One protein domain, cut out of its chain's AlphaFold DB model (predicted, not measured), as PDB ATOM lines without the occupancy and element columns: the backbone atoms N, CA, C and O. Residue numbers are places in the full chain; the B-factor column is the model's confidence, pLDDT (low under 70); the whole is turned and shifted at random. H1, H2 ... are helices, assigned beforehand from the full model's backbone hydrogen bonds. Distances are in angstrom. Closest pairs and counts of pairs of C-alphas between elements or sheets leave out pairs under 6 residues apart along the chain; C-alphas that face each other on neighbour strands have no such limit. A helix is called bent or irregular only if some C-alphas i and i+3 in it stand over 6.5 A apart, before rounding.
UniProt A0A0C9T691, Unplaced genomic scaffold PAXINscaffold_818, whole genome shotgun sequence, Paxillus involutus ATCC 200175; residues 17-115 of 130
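What this domain is: This is residues 17 to 115 of the 130 residues of an uncharacterized protein of Paxillus involutus ATCC 200175 (UniProt A0A0C9T691). H1 lies in the middle of a curved frame made by H2, H3 and the bent H4, whose arm H4b packs on H1, while H5 leads away from this body and its residues 110 to 115 stick out. The printed part has 99 residues with five named helices, H1 to H5 in chain order, and no named strand: all helix. It is compact, with a radius of gyration of the C-alphas of 13.3 A and spans of 39 by 33 by 27 A.

How they stand to each other: H1, residues 17 to 29, touches H4b, residues 76 to 90, at a steep tilt of 54 degrees, the same way; their closest C-alphas, Ala 23 and Ile 82, are 4.7 A apart. H2, residues 41 to 52, touches H3, residues 54 to 61, with residues 47 to 51 alone; the closest C-alphas, Ser 51 and Ala 57, are 4.8 A apart. H2 also touches H4a, residues 64 to 73, at a steep tilt of 54 degrees, opposite ways, with the C-alphas of Tyr 44 and Ala 64 closest at 4.7 A. H5, residues 100 to 115, touches no helix but is near H1, with the C-alphas of Ile 29 and Ser 102 closest at 6.2 A. Every O i to N i+4 pair is within hydrogen-bond range in H1 and H4a, against 7 of 8 in H2, 9 of 11 in H4b, 11 of 12 in H5 and 0 of 4 in H3, where 4 of 5 O i to N i+3 pairs are.

Where its parts are: H1 begins at C-alpha 17 (200.700, 273.477, 152.274) and is 18.7 A long. H2, 18.6 A, is only just irregular, with C-alphas 49 and 52 6.6 A apart; H3 is irregular, with C-alphas 55 and 58 7.7 A apart. H4, residues 64 to 90, was assigned as one helix by its hydrogen bonds but is bent: C-alphas 73 and 76 are 8.2 A apart, and its arms H4a and H4b, the latter 21.9 A long, stand about perpendicular at 74 degrees. H5, 22.3 A, ends at C-alpha 115 (204.556, 241.262, 169.430).

The domain as a whole: The C-alphas farthest apart, Pro 76 and Glu 115, are 39.6 A apart. The printed part has no cut, and the link from H1 to H2, 11 residues, is long. Residues 34 to 36 and 89 to 115 have pLDDT under 70.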
ATOM      1  N   GLU A  17     199.751 273.959 151.267       88.69
ATOM      2  CA  GLU A  17     200.700 273.477 152.274       88.69
ATOM      3  C   GLU A  17     200.416 272.019 152.666       88.69
ATOM      4  O   GLU A  17     201.333 271.217 152.794       88.69
ATOM      5  N   ASP A  18     199.139 271.635 152.773       90.50
ATOM      6  CA  ASP A  18     198.731 270.237 152.975       90.50
ATOM      7  C   ASP A  18     199.207 269.330 151.819       90.50
ATOM      8  O   ASP A  18     199.613 268.191 152.047       90.50
ATOM      9  N   ASP A  19     199.159 269.827 150.578       91.75
ATOM     10  CA  ASP A  19     199.637 269.098 149.397       91.75
ATOM     11  C   ASP A  19     201.165 268.961 149.386       91.75
ATOM     12  O   ASP A  19     201.672 267.885 149.067       91.75
ATOM     13  N   ASP A  20     201.884 270.020 149.756       90.75
ATOM     14  CA  ASP A  20     203.347 270.023 149.816       90.75
ATOM     15  C   ASP A  20     203.870 269.087 150.916       90.75
ATOM     16  O   ASP A  20     204.701 268.218 150.664       90.75
ATOM     17  N   ASN A  21     203.270 269.154 152.106       89.00
ATOM     18  CA  ASN A  21     203.560 268.245 153.213       89.00
ATOM     19  C   ASN A  21     203.277 266.776 152.855       89.00
ATOM     20  O   ASN A  21     204.054 265.876 153.194       89.00
ATOM     21  N   LEU A  22     202.177 266.514 152.140       90.38
ATOM     22  CA  LEU A  22     201.859 265.172 151.658       90.38
ATOM     23  C   LEU A  22     202.881 264.684 150.624       90.38
ATOM     24  O   LEU A  22     203.276 263.516 150.663       90.38
ATOM     25  N   ALA A  23     203.300 265.558 149.706       90.56
ATOM     26  CA  ALA A  23     204.308 265.243 148.705       90.56
ATOM     27  C   ALA A  23     205.665 264.939 149.354       90.56
ATOM     28  O   ALA A  23     206.266 263.910 149.045       90.56
ATOM     29  N   TYR A  24     206.087 265.759 150.318       86.69
ATOM     30  CA  TYR A  24     207.297 265.551 151.105       86.69
ATOM     31  C   TYR A  24     207.274 264.197 151.828       86.69
ATOM     32  O   TYR A  24     208.196 263.393 151.688       86.69
ATOM     33  N   TYR A  25     206.186 263.879 152.540       86.00
ATOM     34  CA  TYR A  25     206.053 262.584 153.208       86.00
ATOM     35  C   TYR A  25     206.145 261.420 152.212       86.00
ATOM     36  O   TYR A  25     206.925 260.493 152.420       86.00
ATOM     37  N   LEU A  26     205.410 261.473 151.097       85.62
ATOM     38  CA  LEU A  26     205.450 260.419 150.081       85.62
ATOM     39  C   LEU A  26     206.827 260.292 149.413       85.62
ATOM     40  O   LEU A  26     207.218 259.170 149.095       85.62
ATOM     41  N   ALA A  27     207.574 261.385 149.248       85.50
ATOM     42  CA  ALA A  27     208.950 261.360 148.754       85.50
ATOM     43  C   ALA A  27     209.885 260.603 149.709       85.50
ATOM     44  O   ALA A  27     210.706 259.806 149.256       85.50
ATOM     45  N   THR A  28     209.688 260.747 151.027       80.06
ATOM     46  CA  THR A  28     210.524 260.077 152.041       80.06
ATOM     47  C   THR A  28     210.356 258.549 152.057       80.06
ATOM     48  O   THR A  28     211.322 257.814 152.283       80.06
ATOM     49  N   ILE A  29     209.136 258.049 151.822       76.56
ATOM     50  CA  ILE A  29     208.816 256.611 151.896       76.56
ATOM     51  C   ILE A  29     208.784 255.931 150.521       76.56
ATOM     52  O   ILE A  29     209.193 254.776 150.393       76.56
ATOM     53  N   TYR A  30     208.338 256.644 149.483       81.50
ATOM     54  CA  TYR A  30     208.189 256.167 148.106       81.50
ATOM     55  C   TYR A  30     208.790 257.169 147.102       81.50
ATOM     56  O   TYR A  30     208.070 257.719 146.252       81.50
ATOM     57  N   PRO A  31     210.124 257.359 147.130       75.94
ATOM     58  CA  PRO A  31     210.814 258.332 146.284       75.94
ATOM     59  C   PRO A  31     210.652 258.051 144.787       75.94
ATOM     60  O   PRO A  31     210.739 258.964 143.979       75.94
ATOM     61  N   ASN A  32     210.372 256.805 144.390       73.06
ATOM     62  CA  ASN A  32     210.151 256.443 142.992       73.06
ATOM     63  C   ASN A  32     208.731 255.910 142.770       73.06
ATOM     64  O   ASN A  32     208.326 254.927 143.392       73.06
ATOM     65  N   LYS A  33     207.999 256.517 141.829       71.50
ATOM     66  CA  LYS A  33     206.656 256.083 141.415       71.50
ATOM     67  C   LYS A  33     206.638 254.640 140.900       71.50
ATOM     68  O   LYS A  33     205.659 253.929 141.126       71.50
ATOM     69  N   ALA A  34     207.713 254.200 140.243       69.38
ATOM     70  CA  ALA A  34     207.829 252.858 139.672       69.38
ATOM     71  C   ALA A  34     207.827 251.747 140.737       69.38
ATOM     72  O   ALA A  34     207.398 250.634 140.447       69.38
ATOM     73  N   ASN A  35     208.230 252.057 141.975       63.34
ATOM     74  CA  ASN A  35     208.225 251.094 143.083       63.34
ATOM     75  C   ASN A  35     206.809 250.798 143.616       63.34
ATOM     76  O   ASN A  35     206.642 249.925 144.466       63.34
ATOM     77  N   GLY A  36     205.781 251.504 143.132       65.62
ATOM     78  CA  GLY A  36     204.417 251.377 143.637       65.62
ATOM     79  C   GLY A  36     204.267 251.947 145.053       65.62
ATOM     80  O   GLY A  36     205.031 252.804 145.484       65.62
ATOM     81  N   GLY A  37     203.227 251.534 145.781       72.38
ATOM     82  CA  GLY A  37     203.055 251.878 147.205       72.38
ATOM     83  C   GLY A  37     202.342 253.203 147.513       72.38
ATOM     84  O   GLY A  37     201.548 253.238 148.451       72.38
ATOM     85  N   ARG A  38     202.476 254.249 146.679       78.81
ATOM     86  CA  ARG A  38     201.855 255.584 146.906       78.81
ATOM     87  C   ARG A  38     200.313 255.570 147.030       78.81
ATOM     88  O   ARG A  38     199.714 256.501 147.558       78.81
ATOM     89  N   VAL A  39     199.640 254.516 146.556       80.94
ATOM     90  CA  VAL A  39     198.162 254.367 146.581       80.94
ATOM     91  C   VAL A  39     197.667 253.492 147.749       80.94
ATOM     92  O   VAL A  39     196.463 253.446 148.031       80.94
ATOM     93  N   GLY A  40     198.571 252.783 148.430       81.12
ATOM     94  CA  GLY A  40     198.228 251.877 149.523       81.12
ATOM     95  C   GLY A  40     197.753 252.638 150.758       81.12
ATOM     96  O   GLY A  40     198.352 253.636 151.135       81.12
ATOM     97  N   ILE A  41     196.687 252.166 151.416       86.00
ATOM     98  CA  ILE A  41     196.142 252.838 152.611       86.00
ATOM     99  C   ILE A  41     197.113 252.811 153.800       86.00
ATOM    100  O   ILE A  41     197.049 253.699 154.642       86.00
ATOM    101  N   LYS A  42     198.007 251.812 153.854       83.06
ATOM    102  CA  LYS A  42     198.965 251.600 154.948       83.06
ATOM    103  C   LYS A  42     199.836 252.838 155.179       83.06
ATOM    104  O   LYS A  42     199.786 253.387 156.267       83.06
ATOM    105  N   ALA A  43     200.432 253.384 154.120       83.12
ATOM    106  CA  ALA A  43     201.231 254.607 154.177       83.12
ATOM    107  C   ALA A  43     200.490 255.812 154.782       83.12
ATOM    108  O   ALA A  43     201.064 256.631 155.486       83.12
ATOM    109  N   TYR A  44     199.185 255.924 154.536       88.19
ATOM    110  CA  TYR A  44     198.388 257.013 155.098       88.19
ATOM    111  C   TYR A  44     197.953 256.743 156.538       88.19
ATOM    112  O   TYR A  44     197.683 257.695 157.260       88.19
ATOM    113  N   LYS A  45     197.850 255.474 156.958       86.56
ATOM    114  CA  LYS A  45     197.670 255.115 158.373       86.56
ATOM    115  C   LYS A  45     198.945 255.418 159.154       86.56
ATOM    116  O   LYS A  45     198.868 256.087 160.169       86.56
ATOM    117  N   ASP A  46     200.090 255.054 158.591       82.62
ATOM    118  CA  ASP A  46     201.411 255.370 159.130       82.62
ATOM    119  C   ASP A  46     201.613 256.884 159.304       82.62
ATOM    120  O   ASP A  46     202.109 257.343 160.329       82.62
ATOM    121  N   LEU A  47     201.149 257.682 158.337       84.19
ATOM    122  CA  LEU A  47     201.110 259.141 158.457       84.19
ATOM    123  C   LEU A  47     200.243 259.621 159.638       84.19
ATOM    124  O   LEU A  47     200.555 260.638 160.252       84.19
ATOM    125  N   MET A  48     199.146 258.924 159.959       85.12
ATOM    126  CA  MET A  48     198.327 259.257 161.133       85.12
ATOM    127  C   MET A  48     199.024 258.878 162.435       85.12
ATOM    128  O   MET A  48     198.886 259.615 163.402       85.12
ATOM    129  N   ASP A  49     199.786 257.790 162.468       82.88
ATOM    130  CA  ASP A  49     200.545 257.405 163.663       82.88
ATOM    131  C   ASP A  49     201.659 258.425 163.955       82.88
ATOM    132  O   ASP A  49     201.920 258.767 165.103       82.88
ATOM    133  N   LEU A  50     202.252 259.012 162.909       77.50
ATOM    134  CA  LEU A  50     203.199 260.122 163.054       77.50
ATOM    135  C   LEU A  50     202.544 261.418 163.529       77.50
ATOM    136  O   LEU A  50     203.239 262.316 163.984       77.50
ATOM    137  N   SER A  51     201.222 261.539 163.447       80.94
ATOM    138  CA  SER A  51     200.520 262.789 163.738       80.94
ATOM    139  C   SER A  51     200.544 263.212 165.213       80.94
ATOM    140  O   SER A  51     200.050 264.294 165.535       80.94
ATOM    141  N   ASP A  52     201.042 262.352 166.107       76.94
ATOM    142  CA  ASP A  52     201.366 262.693 167.497       76.94
ATOM    143  C   ASP A  52     202.638 263.552 167.612       76.94
ATOM    144  O   ASP A  52     202.797 264.290 168.584       76.94
ATOM    145  N   GLU A  53     203.517 263.517 166.607       77.12
ATOM    146  CA  GLU A  53     204.708 264.361 166.543       77.12
ATOM    147  C   GLU A  53     204.339 265.795 166.118       77.12
ATOM    148  O   GLU A  53     203.534 265.985 165.196       77.12
ATOM    149  N   PRO A  54     204.956 266.831 166.717       75.81
ATOM    150  CA  PRO A  54     204.649 268.227 166.403       75.81
ATOM    151  C   PRO A  54     204.893 268.571 164.926       75.81
ATOM    152  O   PRO A  54     204.103 269.307 164.336       75.81
ATOM    153  N   ASP A  55     205.914 267.971 164.306       75.12
ATOM    154  CA  ASP A  55     206.253 268.158 162.887       75.12
ATOM    155  C   ASP A  55     205.173 267.604 161.934       75.12
ATOM    156  O   ASP A  55     205.047 268.048 160.793       75.12
ATOM    157  N   PHE A  56     204.371 266.640 162.395       79.56
ATOM    158  CA  PHE A  56     203.335 265.959 161.611       79.56
ATOM    159  C   PHE A  56     201.920 266.250 162.120       79.56
ATOM    160  O   PHE A  56     200.957 265.624 161.675       79.56
ATOM    161  N   ALA A  57     201.745 267.240 162.999       81.06
ATOM    162  CA  ALA A  57     200.435 267.614 163.532       81.06
ATOM    163  C   ALA A  57     199.416 267.965 162.423       81.06
ATOM    164  O   ALA A  57     198.208 267.754 162.580       81.06
ATOM    165  N   TRP A  58     199.896 268.438 161.265       84.75
ATOM    166  CA  TRP A  58     199.086 268.696 160.069       84.75
ATOM    167  C   TRP A  58     198.364 267.442 159.557       84.75
ATOM    168  O   TRP A  58     197.249 267.538 159.041       84.75
ATOM    169  N   ALA A  59     198.923 266.251 159.770       86.69
ATOM    170  CA  ALA A  59     198.322 264.997 159.349       86.69
ATOM    171  C   ALA A  59     196.940 264.779 160.001       86.69
ATOM    172  O   ALA A  59     196.027 264.300 159.328       86.69
ATOM    173  N   ARG A  60     196.719 265.248 161.246       87.12
ATOM    174  CA  ARG A  60     195.422 265.150 161.960       87.12
ATOM    175  C   ARG A  60     194.288 265.950 161.320       87.12
ATOM    176  O   ARG A  60     193.120 265.715 161.642       87.12
ATOM    177  N   ARG A  61     194.601 266.900 160.429       87.75
ATOM    178  CA  ARG A  61     193.612 267.773 159.764       87.75
ATOM    179  C   ARG A  61     192.642 266.990 158.885       87.75
ATOM    180  O   ARG A  61     191.499 267.418 158.700       87.75
ATOM    181  N   HIS A  62     193.088 265.850 158.362       89.19
ATOM    182  CA  HIS A  62     192.308 264.969 157.505       89.19
ATOM    183  C   HIS A  62     192.516 263.505 157.900       89.19
ATOM    184  O   HIS A  62     193.485 263.141 158.548       89.19
ATOM    185  N   THR A  63     191.590 262.634 157.503       89.94
ATOM    186  CA  THR A  63     191.737 261.192 157.751       89.94
ATOM    187  C   THR A  63     192.678 260.550 156.732       89.94
ATOM    188  O   THR A  63     192.780 261.031 155.602       89.94
ATOM    189  N   ALA A  64     193.275 259.401 157.067       88.38
ATOM    190  CA  ALA A  64     194.079 258.600 156.135       88.38
ATOM    191  C   ALA A  64     193.374 258.357 154.782       88.38
ATOM    192  O   ALA A  64     193.972 258.481 153.715       88.38
ATOM    193  N   HIS A  65     192.068 258.069 154.810       89.19
ATOM    194  CA  HIS A  65     191.281 257.880 153.591       89.19
ATOM    195  C   HIS A  65     191.151 259.180 152.782       89.19
ATOM    196  O   HIS A  65     191.215 259.157 151.554       89.19
ATOM    197  N   SER A  66     190.975 260.323 153.448       90.25
ATOM    198  CA  SER A  66     190.927 261.633 152.794       90.25
ATOM    199  C   SER A  66     192.263 261.990 152.140       90.25
ATOM    200  O   SER A  66     192.252 262.441 150.998       90.25
ATOM    201  N   TRP A  67     193.391 261.735 152.809       91.25
ATOM    202  CA  TRP A  67     194.729 261.934 152.242       91.25
ATOM    203  C   TRP A  67     194.981 261.051 151.019       91.25
ATOM    204  O   TRP A  67     195.427 261.535 149.980       91.25
ATOM    205  N   ARG A  68     194.601 259.773 151.090       92.38
ATOM    206  CA  ARG A  68     194.693 258.858 149.946       92.38
ATOM    207  C   ARG A  68     193.867 259.333 148.757       92.38
ATOM    208  O   ARG A  68     194.346 259.330 147.625       92.38
ATOM    209  N   GLU A  69     192.616 259.722 148.993       91.75
ATOM    210  CA  GLU A  69     191.746 260.231 147.930       91.75
ATOM    211  C   GLU A  69     192.261 261.556 147.362       91.75
ATOM    212  O   GLU A  69     192.156 261.783 146.155       91.75
ATOM    213  N   ARG A  70     192.862 262.406 148.204       91.56
ATOM    214  CA  ARG A  70     193.539 263.630 147.775       91.56
ATOM    215  C   ARG A  70     194.682 263.306 146.823       91.56
ATOM    216  O   ARG A  70     194.675 263.828 145.711       91.56
ATOM    217  N   TYR A  71     195.576 262.393 147.207       90.75
ATOM    218  CA  TYR A  71     196.660 261.948 146.335       90.75
ATOM    219  C   TYR A  71     196.120 261.379 145.027       90.75
ATOM    220  O   TYR A  71     196.494 261.841 143.959       90.75
ATOM    221  N   LYS A  72     195.165 260.446 145.092       89.88
ATOM    222  CA  LYS A  72     194.592 259.791 143.910       89.88
ATOM    223  C   LYS A  72     193.977 260.781 142.911       89.88
ATOM    224  O   LYS A  72     194.127 260.593 141.708       89.88
ATOM    225  N   LYS A  73     193.289 261.822 143.385       90.50
ATOM    226  CA  LYS A  73     192.674 262.844 142.518       90.50
ATOM    227  C   LYS A  73     193.678 263.873 142.001       90.50
ATOM    228  O   LYS A  73     193.500 264.375 140.897       90.50
ATOM    229  N   ASN A  74     194.724 264.155 142.775       91.62
ATOM    230  CA  ASN A  74     195.726 265.172 142.462       91.62
ATOM    231  C   ASN A  74     197.086 264.590 142.049       91.62
ATOM    232  O   ASN A  74     198.064 265.329 142.027       91.62
ATOM    233  N   GLN A  75     197.154 263.313 141.656       89.81
ATOM    234  CA  GLN A  75     198.376 262.674 141.146       89.81
ATOM    235  C   GLN A  75     199.147 263.527 140.129       89.81
ATOM    236  O   GLN A  75     200.339 263.712 140.338       89.81
ATOM    237  N   PRO A  76     198.526 264.126 139.088       90.56
ATOM    238  CA  PRO A  76     199.280 264.921 138.114       90.56
ATOM    239  C   PRO A  76     199.930 266.185 138.699       90.56
ATOM    240  O   PRO A  76     200.812 266.750 138.065       90.56
ATOM    241  N   ARG A  77     199.498 266.647 139.880       90.12
ATOM    242  CA  ARG A  77     200.098 267.789 140.590       90.12
ATOM    243  C   ARG A  77     201.081 267.353 141.669       90.12
ATOM    244  O   ARG A  77     202.094 268.008 141.855       90.12
ATOM    245  N   LEU A  78     200.769 266.269 142.371       89.56
ATOM    246  CA  LEU A  78     201.572 265.771 143.481       89.56
ATOM    247  C   LEU A  78     202.764 264.945 143.006       89.56
ATOM    248  O   LEU A  78     203.804 265.018 143.634       89.56
ATOM    249  N   ASP A  79     202.654 264.194 141.908       89.62
ATOM    250  CA  ASP A  79     203.770 263.382 141.411       89.62
ATOM    251  C   ASP A  79     205.017 264.230 141.088       89.62
ATOM    252  O   ASP A  79     206.076 263.876 141.597       89.62
ATOM    253  N   PRO A  80     204.928 265.366 140.359       91.00
ATOM    254  CA  PRO A  80     206.085 266.238 140.146       91.00
ATOM    255  C   PRO A  80     206.665 266.815 141.441       91.00
ATOM    256  O   PRO A  80     207.877 266.917 141.557       91.00
ATOM    257  N   LEU A  81     205.818 267.161 142.420       89.88
ATOM    258  CA  LEU A  81     206.273 267.655 143.725       89.88
ATOM    259  C   LEU A  81     207.006 266.563 144.507       89.88
ATOM    260  O   LEU A  81     208.045 266.816 145.095       89.88
ATOM    261  N   ILE A  82     206.479 265.337 144.500       88.69
ATOM    262  CA  ILE A  82     207.121 264.189 145.146       88.69
ATOM    263  C   ILE A  82     208.482 263.923 144.505       88.69
ATOM    264  O   ILE A  82     209.438 263.636 145.217       88.69
ATOM    265  N   ASP A  83     208.562 263.990 143.179       87.81
ATOM    266  CA  ASP A  83     209.800 263.720 142.457       87.81
ATOM    267  C   ASP A  83     210.837 264.837 142.694       87.81
ATOM    268  O   ASP A  83     212.004 264.519 142.911       87.81
ATOM    269  N   ASP A  84     210.411 266.103 142.766       88.12
ATOM    270  CA  ASP A  84     211.251 267.252 143.138       88.12
ATOM    271  C   ASP A  84     211.771 267.134 144.581       88.12
ATOM    272  O   ASP A  84     212.978 267.180 144.814       88.12
ATOM    273  N   HIS A  85     210.894 266.846 145.549       85.19
ATOM    274  CA  HIS A  85     211.290 266.569 146.936       85.19
ATOM    275  C   HIS A  85     212.238 265.368 147.030       85.19
ATOM    276  O   HIS A  85     213.223 265.406 147.766       85.19
ATOM    277  N   ALA A  86     211.983 264.303 146.267       82.69
ATOM    278  CA  ALA A  86     212.847 263.127 146.229       82.69
ATOM    279  C   ALA A  86     214.210 263.426 145.585       82.69
ATOM    280  O   ALA A  86     215.203 262.799 145.952       82.69
ATOM    281  N   GLU A  87     214.281 264.347 144.623       82.81
ATOM    282  CA  GLU A  87     215.527 264.810 144.009       82.81
ATOM    283  C   GLU A  87     216.328 265.698 144.963       82.81
ATOM    284  O   GLU A  87     217.499 265.409 145.201       82.81
ATOM    285  N   GLN A  88     215.683 266.673 145.609       74.00
ATOM    286  CA  GLN A  88     216.299 267.497 146.653       74.00
ATOM    287  C   GLN A  88     216.823 266.648 147.818       74.00
ATOM    288  O   GLN A  88     217.895 266.912 148.362       74.00
ATOM    289  N   GLN A  89     216.098 265.586 148.184       63.97
ATOM    290  CA  GLN A  89     216.565 264.647 149.193       63.97
ATOM    291  C   GLN A  89     217.838 263.921 148.752       63.97
ATOM    292  O   GLN A  89     218.736 263.802 149.573       63.97
ATOM    293  N   LYS A  90     217.992 263.488 147.494       52.62
ATOM    294  CA  LYS A  90     219.194 262.746 147.041       52.62
ATOM    295  C   LYS A  90     220.515 263.492 147.273       52.62
ATOM    296  O   LYS A  90     221.539 262.829 147.419       52.62
ATOM    297  N   ASP A  91     220.497 264.822 147.354       46.50
ATOM    298  CA  ASP A  91     221.695 265.646 147.567       46.50
ATOM    299  C   ASP A  91     222.133 265.783 149.040       46.50
ATOM    300  O   ASP A  91     223.222 266.292 149.318       46.50
ATOM    301  N   VAL A  92     221.362 265.282 150.020       44.56
ATOM    302  CA  VAL A  92     221.851 265.216 151.410       44.56
ATOM    303  C   VAL A  92     222.691 263.952 151.607       44.56
ATOM    304  O   VAL A  92     222.171 262.879 151.888       44.56
ATOM    305  N   GLY A  93     224.009 264.075 151.410       36.50
ATOM    306  CA  GLY A  93     225.020 263.005 151.422       36.50
ATOM    307  C   GLY A  93     225.088 262.115 152.675       36.50
ATOM    308  O   GLY A  93     226.084 262.117 153.395       36.50
ATOM    309  N   HIS A  94     224.073 261.281 152.900       37.47
ATOM    310  CA  HIS A  94     224.084 260.184 153.860       37.47
ATOM    311  C   HIS A  94     223.807 258.853 153.148       37.47
ATOM    312  O   HIS A  94     222.787 258.645 152.502       37.47
ATOM    313  N   HIS A  95     224.728 257.908 153.327       33.53
ATOM    314  CA  HIS A  95     224.774 256.554 152.750       33.53
ATOM    315  C   HIS A  95     223.702 255.582 153.294       33.53
ATOM    316  O   HIS A  95     223.857 254.362 153.256       33.53
ATOM    317  N   PHE A  96     222.612 256.105 153.843       33.88
ATOM    318  CA  PHE A  96     221.506 255.344 154.400       33.88
ATOM    319  C   PHE A  96     220.243 256.177 154.165       33.88
ATOM    320  O   PHE A  96     220.189 257.303 154.643       33.88
ATOM    321  N   GLY A  97     219.264 255.627 153.437       40.53
ATOM    322  CA  GLY A  97     218.074 256.327 152.924       40.53
ATOM    323  C   GLY A  97     217.463 257.425 153.816       40.53
ATOM    324  O   GLY A  97     217.448 257.333 155.045       40.53
ATOM    325  N   HIS A  98     216.921 258.443 153.144       47.09
ATOM    326  CA  HIS A  98     216.865 259.860 153.534       47.09
ATOM    327  C   HIS A  98     215.857 260.290 154.623       47.09
ATOM    328  O   HIS A  98     215.482 261.454 154.682       47.09
ATOM    329  N   ASP A  99     215.469 259.413 155.548       49.72
ATOM    330  CA  ASP A  99     214.963 259.851 156.858       49.72
ATOM    331  C   ASP A  99     215.218 258.738 157.889       49.72
ATOM    332  O   ASP A  99     214.906 257.563 157.655       49.72
ATOM    333  N   ALA A 100     215.756 259.086 159.063       45.00
ATOM    334  CA  ALA A 100     215.812 258.176 160.207       45.00
ATOM    335  C   ALA A 100     214.413 257.637 160.566       45.00
ATOM    336  O   ALA A 100     214.309 256.542 161.113       45.00
ATOM    337  N   ARG A 101     213.344 258.354 160.192       50.25
ATOM    338  CA  ARG A 101     211.941 257.938 160.312       50.25
ATOM    339  C   ARG A 101     211.548 256.822 159.340       50.25
ATOM    340  O   ARG A 101     210.814 255.941 159.755       50.25
ATOM    341  N   SER A 102     212.090 256.762 158.118       49.78
ATOM    342  CA  SER A 102     211.858 255.639 157.180       49.78
ATOM    343  C   SER A 102     212.528 254.348 157.671       49.78
ATOM    344  O   SER A 102     211.980 253.253 157.544       49.78
ATOM    345  N   ARG A 103     213.689 254.476 158.331       43.81
ATOM    346  CA  ARG A 103     214.341 253.358 159.027       43.81
ATOM    347  C   ARG A 103     213.640 252.963 160.319       43.81
ATOM    348  O   ARG A 103     213.390 251.778 160.497       43.81
ATOM    349  N   ARG A 104     213.317 253.917 161.199       41.53
ATOM    350  CA  ARG A 104     212.621 253.648 162.467       41.53
ATOM    351  C   ARG A 104     211.236 253.082 162.224       41.53
ATOM    352  O   ARG A 104     210.880 252.151 162.911       41.53
ATOM    353  N   HIS A 105     210.495 253.570 161.236       45.53
ATOM    354  CA  HIS A 105     209.177 253.043 160.890       45.53
ATOM    355  C   HIS A 105     209.262 251.635 160.296       45.53
ATOM    356  O   HIS A 105     208.554 250.745 160.754       45.53
ATOM    357  N   ARG A 106     210.204 251.378 159.375       49.69
ATOM    358  CA  ARG A 106     210.432 250.019 158.855       49.69
ATOM    359  C   ARG A 106     210.894 249.038 159.947       49.69
ATOM    360  O   ARG A 106     210.485 247.887 159.910       49.69
ATOM    361  N   LEU A 107     211.703 249.483 160.917       42.50
ATOM    362  CA  LEU A 107     212.103 248.693 162.093       42.50
ATOM    363  C   LEU A 107     210.956 248.505 163.098       42.50
ATOM    364  O   LEU A 107     210.773 247.402 163.591       42.50
ATOM    365  N   LEU A 108     210.158 249.540 163.372       42.75
ATOM    366  CA  LEU A 108     209.005 249.475 164.278       42.75
ATOM    367  C   LEU A 108     207.932 248.523 163.739       42.75
ATOM    368  O   LEU A 108     207.317 247.809 164.516       42.75
ATOM    369  N   TRP A 109     207.738 248.466 162.417       42.56
ATOM    370  CA  TRP A 109     206.877 247.466 161.776       42.56
ATOM    371  C   TRP A 109     207.418 246.039 161.904       42.56
ATOM    372  O   TRP A 109     206.618 245.127 162.044       42.56
ATOM    373  N   TYR A 110     208.740 245.851 161.896       41.06
ATOM    374  CA  TYR A 110     209.355 244.536 162.105       41.06
ATOM    375  C   TYR A 110     209.178 244.053 163.555       41.06
ATOM    376  O   TYR A 110     208.874 242.893 163.776       41.06
ATOM    377  N   TYR A 111     209.283 244.958 164.536       35.50
ATOM    378  CA  TYR A 111     209.061 244.639 165.953       35.50
ATOM    379  C   TYR A 111     207.575 244.544 166.346       35.50
ATOM    380  O   TYR A 111     207.231 243.788 167.244       35.50
ATOM    381  N   LYS A 112     206.675 245.273 165.674       38.97
ATOM    382  CA  LYS A 112     205.224 245.192 165.923       38.97
ATOM    383  C   LYS A 112     204.594 243.897 165.395       38.97
ATOM    384  O   LYS A 112     203.581 243.467 165.925       38.97
ATOM    385  N   GLU A 113     205.174 243.301 164.355       33.50
ATOM    386  CA  GLU A 113     204.729 242.008 163.812       33.50
ATOM    387  C   GLU A 113     205.194 240.831 164.696       33.50
ATOM    388  O   GLU A 113     204.492 239.834 164.765       33.50
ATOM    389  N   GLU A 114     206.296 240.971 165.452       32.66
ATOM    390  CA  GLU A 114     206.717 239.981 166.465       32.66
ATOM    391  C   GLU A 114     205.859 240.019 167.748       32.66
ATOM    392  O   GLU A 114     205.572 238.963 168.301       32.66
ATOM    393  N   GLU A 115     205.397 241.189 168.214       33.62
ATOM    394  CA  GLU A 115     204.556 241.262 169.430       33.62
ATOM    395  C   GLU A 115     203.093 240.816 169.213       33.62
ATOM    396  O   GLU A 115     202.424 240.449 170.175       33.62
TER     397      GLU A 115